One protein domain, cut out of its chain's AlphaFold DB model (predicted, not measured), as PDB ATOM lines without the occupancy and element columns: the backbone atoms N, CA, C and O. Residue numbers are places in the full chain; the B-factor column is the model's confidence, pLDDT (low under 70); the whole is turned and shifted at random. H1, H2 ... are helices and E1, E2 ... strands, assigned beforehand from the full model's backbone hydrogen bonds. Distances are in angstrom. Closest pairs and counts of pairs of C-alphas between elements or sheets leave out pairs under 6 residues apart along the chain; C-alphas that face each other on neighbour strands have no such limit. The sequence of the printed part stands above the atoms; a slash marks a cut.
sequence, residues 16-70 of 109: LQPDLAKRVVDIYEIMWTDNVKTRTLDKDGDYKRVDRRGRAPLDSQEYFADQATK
ATOM      1  N   LEU A  16     -20.611 -24.379  43.660       97.88
ATOM      2  CA  LEU A  16     -21.000 -22.965  43.783       97.88
ATOM      3  C   LEU A  16     -21.747 -22.425  42.556       97.88
ATOM      4  O   LEU A  16     -22.515 -21.476  42.680       97.88
ATOM      5  N   GLN A  17     -21.515 -23.008  41.377       98.50
ATOM      6  CA  GLN A  17     -22.169 -22.586  40.142       98.50
ATOM      7  C   GLN A  17     -23.626 -23.096  40.134       98.50
ATOM      8  O   GLN A  17     -23.823 -24.316  40.186       98.50
ATOM      9  N   PRO A  18     -24.648 -22.218  40.088       98.12
ATOM     10  CA  PRO A  18     -26.043 -22.632  40.273       98.12
ATOM     11  C   PRO A  18     -26.563 -23.621  39.222       98.12
ATOM     12  O   PRO A  18     -27.315 -24.537  39.545       98.12
ATOM     13  N   ASP A  19     -26.145 -23.468  37.970       98.12
ATOM     14  CA  ASP A  19     -26.477 -24.372  36.865       98.12
ATOM     15  C   ASP A  19     -25.842 -25.759  37.047       98.12
ATOM     16  O   ASP A  19     -26.502 -26.770  36.811       98.12
ATOM     17  N   LEU A  20     -24.599 -25.832  37.536       97.88
ATOM     18  CA  LEU A  20     -23.959 -27.108  37.865       97.88
ATOM     19  C   LEU A  20     -24.634 -27.778  39.063       97.88
ATOM     20  O   LEU A  20     -24.847 -28.988  39.039       97.88
ATOM     21  N   ALA A  21     -25.009 -27.006  40.087       97.94
ATOM     22  CA  ALA A  21     -25.751 -27.527  41.230       97.94
ATOM     23  C   ALA A  21     -27.103 -28.106  40.786       97.94
ATOM     24  O   ALA A  21     -27.435 -29.235  41.151       97.94
ATOM     25  N   LYS A  22     -27.834 -27.386  39.923       98.25
ATOM     26  CA  LYS A  22     -29.070 -27.889  39.317       98.25
ATOM     27  C   LYS A  22     -28.819 -29.171  38.523       98.25
ATOM     28  O   LYS A  22     -29.520 -30.151  38.725       98.25
ATOM     29  N   ARG A  23     -27.786 -29.202  37.676       97.56
ATOM     30  CA  ARG A  23     -27.444 -30.385  36.875       97.56
ATOM     31  C   ARG A  23     -27.180 -31.618  37.741       97.56
ATOM     32  O   ARG A  23     -27.570 -32.714  37.356       97.56
ATOM     33  N   VAL A  24     -26.528 -31.462  38.894       97.69
ATOM     34  CA  VAL A  24     -26.326 -32.570  39.842       97.69
ATOM     35  C   VAL A  24     -27.666 -33.099  40.356       97.69
ATOM     36  O   VAL A  24     -27.860 -34.312  40.373       97.69
ATOM     37  N   VAL A  25     -28.597 -32.217  40.730       98.06
ATOM     38  CA  VAL A  25     -29.951 -32.612  41.156       98.06
ATOM     39  C   VAL A  25     -30.700 -33.317  40.024       98.06
ATOM     40  O   VAL A  25     -31.234 -34.400  40.243       98.06
ATOM     41  N   ASP A  26     -30.653 -32.779  38.805       97.94
ATOM     42  CA  ASP A  26     -31.313 -33.367  37.633       97.94
ATOM     43  C   ASP A  26     -30.778 -34.782  37.327       97.94
ATOM     44  O   ASP A  26     -31.544 -35.692  37.007       97.94
ATOM     45  N   ILE A  27     -29.462 -35.006  37.466       97.94
ATOM     46  CA  ILE A  27     -28.856 -36.343  37.323       97.94
ATOM     47  C   ILE A  27     -29.481 -37.311  38.327       97.94
ATOM     48  O   ILE A  27     -29.883 -38.421  37.978       97.94
ATOM     49  N   TYR A  28     -29.578 -36.882  39.579       97.94
ATOM     50  CA  TYR A  28     -30.158 -37.682  40.638       97.94
ATOM     51  C   TYR A  28     -31.643 -37.983  40.399       97.94
ATOM     52  O   TYR A  28     -32.057 -39.121  40.598       97.94
ATOM     53  N   GLU A  29     -32.439 -37.021  39.931       98.00
ATOM     54  CA  GLU A  29     -33.852 -37.237  39.588       98.00
ATOM     55  C   GLU A  29     -34.025 -38.338  38.526       98.00
ATOM     56  O   GLU A  29     -34.865 -39.230  38.677       98.00
ATOM     57  N   ILE A  30     -33.183 -38.345  37.490       97.88
ATOM     58  CA  ILE A  30     -33.169 -39.420  36.487       97.88
ATOM     59  C   ILE A  30     -32.747 -40.760  37.110       97.88
ATOM     60  O   ILE A  30     -33.391 -41.780  36.876       97.88
ATOM     61  N   MET A  31     -31.713 -40.781  37.955       97.62
ATOM     62  CA  MET A  31     -31.296 -42.012  38.641       97.62
ATOM     63  C   MET A  31     -32.396 -42.572  39.553       97.62
ATOM     64  O   MET A  31     -32.586 -43.784  39.617       97.62
ATOM     65  N   TRP A  32     -33.150 -41.708  40.236       96.00
ATOM     66  CA  TRP A  32     -34.260 -42.110  41.105       96.00
ATOM     67  C   TRP A  32     -35.493 -42.603  40.342       96.00
ATOM     68  O   TRP A  32     -36.314 -43.319  40.920       96.00
ATOM     69  N   THR A  33     -35.633 -42.249  39.065       96.38
ATOM     70  CA  THR A  33     -36.735 -42.713  38.209       96.38
ATOM     71  C   THR A  33     -36.415 -43.999  37.445       96.38
ATOM     72  O   THR A  33     -37.326 -44.585  36.852       96.38
ATOM     73  N   ASP A  34     -35.168 -44.483  37.502       98.00
ATOM     74  CA  ASP A  34     -34.768 -45.766  36.928       98.00
ATOM     75  C   ASP A  34     -35.656 -46.895  37.464       98.00
ATOM     76  O   ASP A  34     -35.806 -47.099  38.672       98.00
ATOM     77  N   ASN A  35     -36.255 -47.639  36.538       97.50
ATOM     78  CA  ASN A  35     -37.161 -48.745  36.833       97.50
ATOM     79  C   ASN A  35     -36.741 -50.050  36.138       97.50
ATOM     80  O   ASN A  35     -37.499 -51.024  36.112       97.50
ATOM     81  N   VAL A  36     -35.536 -50.077  35.566       97.19
ATOM     82  CA  VAL A  36     -34.959 -51.247  34.897       97.19
ATOM     83  C   VAL A  36     -33.963 -51.948  35.820       97.19
ATOM     84  O   VAL A  36     -33.988 -53.181  35.934       97.19
ATOM     85  N   LYS A  37     -33.098 -51.185  36.493       97.25
ATOM     86  CA  LYS A  37     -32.005 -51.697  37.330       97.25
ATOM     87  C   LYS A  37     -32.214 -51.419  38.814       97.25
ATOM     88  O   LYS A  37     -31.688 -52.186  39.627       97.25
ATOM     89  N   THR A  38     -32.995 -50.399  39.174       97.12
ATOM     90  CA  THR A  38     -33.218 -50.026  40.577       97.12
ATOM     91  C   THR A  38     -33.769 -51.174  41.416       97.12
ATOM     92  O   THR A  38     -34.723 -51.872  41.044       97.12
ATOM     93  N   ARG A  39     -33.178 -51.338  42.604       97.12
ATOM     94  CA  ARG A  39     -33.699 -52.182  43.678       97.12
ATOM     95  C   ARG A  39     -33.842 -51.362  44.953       97.12
ATOM     96  O   ARG A  39     -32.890 -50.706  45.366       97.12
ATOM     97  N   THR A  40     -35.004 -51.428  45.586       96.06
ATOM     98  CA  THR A  40     -35.263 -50.792  46.879       96.06
ATOM     99  C   THR A  40     -34.930 -51.757  48.003       96.06
ATOM    100  O   THR A  40     -35.366 -52.909  47.964       96.06
ATOM    101  N   LEU A  41     -34.173 -51.274  48.987       97.00
ATOM    102  CA  LEU A  41     -33.938 -51.968  50.248       97.00
ATOM    103  C   LEU A  41     -35.178 -51.814  51.129       97.00
ATOM    104  O   LEU A  41     -35.600 -50.685  51.389       97.00
ATOM    105  N   ASP A  42     -35.764 -52.921  51.569       95.06
ATOM    106  CA  ASP A  42     -36.862 -52.884  52.531       95.06
ATOM    107  C   ASP A  42     -36.379 -52.989  53.988       95.06
ATOM    108  O   ASP A  42     -35.187 -53.115  54.280       95.06
ATOM    109  N   LYS A  43     -37.331 -52.903  54.923       96.62
ATOM    110  CA  LYS A  43     -37.080 -52.993  56.370       96.62
ATOM    111  C   LYS A  43     -36.485 -54.337  56.811       96.62
ATOM    112  O   LYS A  43     -35.899 -54.399  57.886       96.62
ATOM    113  N   ASP A  44     -36.689 -55.388  56.019       96.62
ATOM    114  CA  ASP A  44     -36.246 -56.749  56.319       96.62
ATOM    115  C   ASP A  44     -34.839 -57.006  55.748       96.62
ATOM    116  O   ASP A  44     -34.226 -58.032  56.036       96.62
ATOM    117  N   GLY A  45     -34.285 -56.036  55.011       96.25
ATOM    118  CA  GLY A  45     -32.953 -56.104  54.419       96.25
ATOM    119  C   GLY A  45     -32.941 -56.676  53.001       96.25
ATOM    120  O   GLY A  45     -31.862 -56.837  52.425       96.25
ATOM    121  N   ASP A  46     -34.109 -56.947  52.418       97.50
ATOM    122  CA  ASP A  46     -34.222 -57.530  51.090       97.50
ATOM    123  C   ASP A  46     -34.238 -56.450  50.004       97.50
ATOM    124  O   ASP A  46     -34.931 -55.432  50.087       97.50
ATOM    125  N   TYR A  47     -33.497 -56.703  48.924       97.62
ATOM    126  CA  TYR A  47     -33.495 -55.848  47.740       97.62
ATOM    127  C   TYR A  47     -34.531 -56.324  46.725       97.62
ATOM    128  O   TYR A  47     -34.358 -57.359  46.075       97.62
ATOM    129  N   LYS A  48     -35.574 -55.521  46.509       96.38
ATOM    130  CA  LYS A  48     -36.650 -55.822  45.553       96.38
ATOM    131  C   LYS A  48     -36.590 -54.878  44.364       96.38
ATOM    132  O   LYS A  48     -36.320 -53.693  44.525       96.38
ATOM    133  N   ARG A  49     -36.821 -55.399  43.156       95.19
ATOM    134  CA  ARG A  49     -36.943 -54.547  41.963       95.19
ATOM    135  C   ARG A  49     -38.146 -53.621  42.109       95.19
ATOM    136  O   ARG A  49     -39.176 -54.035  42.636       95.19
ATOM    137  N   VAL A  50     -38.002 -52.398  41.612       94.56
ATOM    138  CA  VAL A  50     -39.102 -51.429  41.560       94.56
ATOM    139  C   VAL A  50     -40.192 -51.936  40.615       94.56
ATOM    140  O   VAL A  50     -39.896 -52.534  39.577       94.56
ATOM    141  N   ASP A  51     -41.457 -51.707  40.970       92.62
ATOM    142  CA  ASP A  51     -42.576 -52.019  40.082       92.62
ATOM    143  C   ASP A  51     -42.593 -51.064  38.880       92.62
ATOM    144  O   ASP A  51     -42.587 -49.837  39.019       92.62
ATOM    145  N   ARG A  52     -42.633 -51.650  37.684       92.62
ATOM    146  CA  ARG A  52     -42.642 -50.949  36.396       92.62
ATOM    147  C   ARG A  52     -44.001 -51.017  35.695       92.62
ATOM    148  O   ARG A  52     -44.150 -50.500  34.592       92.62
ATOM    149  N   ARG A  53     -45.010 -51.675  36.272       92.94
ATOM    150  CA  ARG A  53     -46.323 -51.814  35.623       92.94
ATOM    151  C   ARG A  53     -46.897 -50.444  35.247       92.94
ATOM    152  O   ARG A  53     -46.939 -49.529  36.063       92.94
ATOM    153  N   GLY A  54     -47.312 -50.309  33.987       93.38
ATOM    154  CA  GLY A  54     -47.877 -49.067  33.449       93.38
ATOM    155  C   GLY A  54     -46.877 -47.921  33.245       93.38
ATOM    156  O   GLY A  54     -47.311 -46.808  32.965       93.38
ATOM    157  N   ARG A  55     -45.562 -48.157  33.375       93.12
ATOM    158  CA  ARG A  55     -44.515 -47.141  33.169       93.12
ATOM    159  C   ARG A  55     -43.589 -47.539  32.026       93.12
ATOM    160  O   ARG A  55     -43.266 -48.716  31.863       93.12
ATOM    161  N   ALA A  56     -43.139 -46.549  31.258       95.19
ATOM    162  CA  ALA A  56     -42.104 -46.758  30.254       95.19
ATOM    163  C   ALA A  56     -40.797 -47.216  30.932       95.19
ATOM    164  O   ALA A  56     -40.480 -46.729  32.024       95.19
ATOM    165  N   PRO A  57     -40.050 -48.159  30.335       96.44
ATOM    166  CA  PRO A  57     -38.763 -48.569  30.870       96.44
ATOM    167  C   PRO A  57     -37.756 -47.419  30.800       96.44
ATOM    168  O   PRO A  57     -37.611 -46.785  29.759       96.44
ATOM    169  N   LEU A  58     -37.062 -47.184  31.909       97.56
ATOM    170  CA  LEU A  58     -35.958 -46.238  32.007       97.56
ATOM    171  C   LEU A  58     -34.773 -46.920  32.696       97.56
ATOM    172  O   LEU A  58     -34.876 -47.307  33.864       97.56
ATOM    173  N   ASP A  59     -33.674 -47.063  31.956       98.12
ATOM    174  CA  ASP A  59     -32.340 -47.377  32.474       98.12
ATOM    175  C   ASP A  59     -31.533 -46.075  32.481       98.12
ATOM    176  O   ASP A  59     -31.281 -45.469  31.436       98.12
ATOM    177  N   SER A  60     -31.179 -45.607  33.673       98.12
ATOM    178  CA  SER A  60     -30.493 -44.326  33.848       98.12
ATOM    179  C   SER A  60     -29.102 -44.316  33.210       98.12
ATOM    180  O   SER A  60     -28.671 -43.283  32.704       98.12
ATOM    181  N   GLN A  61     -28.399 -45.452  33.188       98.00
ATOM    182  CA  GLN A  61     -27.045 -45.519  32.635       98.00
ATOM    183  C   GLN A  61     -27.069 -45.424  31.113       98.00
ATOM    184  O   GLN A  61     -26.283 -44.672  30.540       98.00
ATOM    185  N   GLU A  62     -27.996 -46.141  30.476       98.31
ATOM    186  CA  GLU A  62     -28.215 -46.063  29.029       98.31
ATOM    187  C   GLU A  62     -28.633 -44.644  28.620       98.31
ATOM    188  O   GLU A  62     -28.028 -44.050  27.729       98.31
ATOM    189  N   TYR A  63     -29.565 -44.040  29.367       98.19
ATOM    190  CA  TYR A  63     -29.987 -42.657  29.151       98.19
ATOM    191  C   TYR A  63     -28.809 -41.665  29.170       98.19
ATOM    192  O   TYR A  63     -28.683 -40.822  28.277       98.19
ATOM    193  N   PHE A  64     -27.924 -41.755  30.169       98.06
ATOM    194  CA  PHE A  64     -26.777 -40.849  30.266       98.06
ATOM    195  C   PHE A  64     -25.687 -41.138  29.234       98.06
ATOM    196  O   PHE A  64     -25.036 -40.194  28.780       98.06
ATOM    197  N   ALA A  65     -25.488 -42.401  28.849       98.00
ATOM    198  CA  ALA A  65     -24.556 -42.762  27.786       98.00
ATOM    199  C   ALA A  65     -24.981 -42.128  26.453       98.00
ATOM    200  O   ALA A  65     -24.180 -41.443  25.816       98.00
ATOM    201  N   ASP A  66     -26.260 -42.241  26.093       97.81
ATOM    202  CA  ASP A  66     -26.812 -41.626  24.884       97.81
ATOM    203  C   ASP A  66     -26.711 -40.099  24.912       97.81
ATOM    204  O   ASP A  66     -26.372 -39.462  23.909       97.81
ATOM    205  N   GLN A  67     -27.005 -39.489  26.064       96.56
ATOM    206  CA  GLN A  67     -26.871 -38.045  26.242       96.56
ATOM    207  C   GLN A  67     -25.415 -37.594  26.048       96.56
ATOM    208  O   GLN A  67     -25.172 -36.577  25.396       96.56
ATOM    209  N   ALA A  68     -24.450 -38.334  26.596       95.88
ATOM    210  CA  ALA A  68     -23.031 -38.022  26.466       95.88
ATOM    211  C   ALA A  68     -22.547 -38.137  25.014       95.88
ATOM    212  O   ALA A  68     -21.863 -37.226  24.545       95.88
ATOM    213  N   THR A  69     -22.953 -39.185  24.290       96.81
ATOM    214  CA  THR A  69     -22.636 -39.354  22.861       96.81
ATOM    215  C   THR A  69     -23.148 -38.172  22.042       96.81
ATOM    216  O   THR A  69     -22.372 -37.517  21.354       96.81
ATOM    217  N   LYS A  70     -24.421 -37.789  22.215       95.94
ATOM    218  CA  LYS A  70     -25.012 -36.635  21.509       95.94
ATOM    219  C   LYS A  70     -24.264 -35.327  21.778       95.94
ATOM    220  O   LYS A  70     -24.090 -34.515  20.870       95.94
TER     221      LYS A  70
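What this domain is: This is residues 16 to 70 of the 109 residues of the protein "PP_kinase_C domain-containing protein" of Lactobacillus kisonensis F0435 (UniProt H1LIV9). Two helices, H1 and H2, spread from a corner like an open V, and the small hairpin of E1 and E2 reaches out on the other side of that corner, so that the whole is an elongated, loosely built frame with few contacts. The arms of the V stick out with residues 16 to 26, most of them in H1, and with residues 65 to 70 of H2. The printed part has 55 residues with two named helices and two named strands, in the order H1, E1, E2, H2; the two strands make one antiparallel sheet, E1 - E2, and the class is mostly helix. The whole is loose, with a radius of gyration of the C-alphas of 13.9 A, and its C-alphas span 40 by 26 by 18 A.

How they stand to each other: Start at H1, residues 18 to 33, and look at its residues 30 to 33, with which alone it touches H2, residues 60 to 70. The two helices only just touch, with 3 pairs of C-alphas within 8 A, and they touch only at their ends. Their closest C-alphas are those of Met 31 and Ser 60, 5.4 A apart. Their lines stand at a steep tilt of 47 degrees, and they run opposite ways. In H1 and H2 every O i to N i+4 pair is within hydrogen-bond range. Going on from H1, you reach E1, residues 39 to 41, and E2, residues 47 to 49, a hairpin of antiparallel neighbour strands whose directions stand at 145 degrees. Look for N 40 and O 48, 2.8 A apart, and N 48 and O 40, 3.0 A apart, both within hydrogen-bond range. The C-alphas of Arg 39 and Arg 49 face each other at 4.4 A. H1 and E2 are apart, and so are E1 and H2.

Where its parts are: Find C-alpha 18 at (-26.043, -22.632, 40.273); from there H1 runs 22.8 A to C-alpha 33 at (-36.735, -42.713, 38.209). E1, residues 39 to 41, measures 6.6 A from first to last C-alpha, and E2, residues 47 to 49, measures 6.9 A. H2 begins at C-alpha 60 and runs 15.5 A to C-alpha 70 at (-25.012, -36.635, 21.509).

The domain as a whole: The two C-alphas farthest apart are those of Asp 44, between E1 and E2, and Lys 70, at 41.7 A. The printed part has no cut. The links from H1 to E1 and from E1 to E2 are tight, and the link from E2 to H2, with 10 residues, is short. The mean pLDDT of the printed part is 96.8, and no printed residue is under 70.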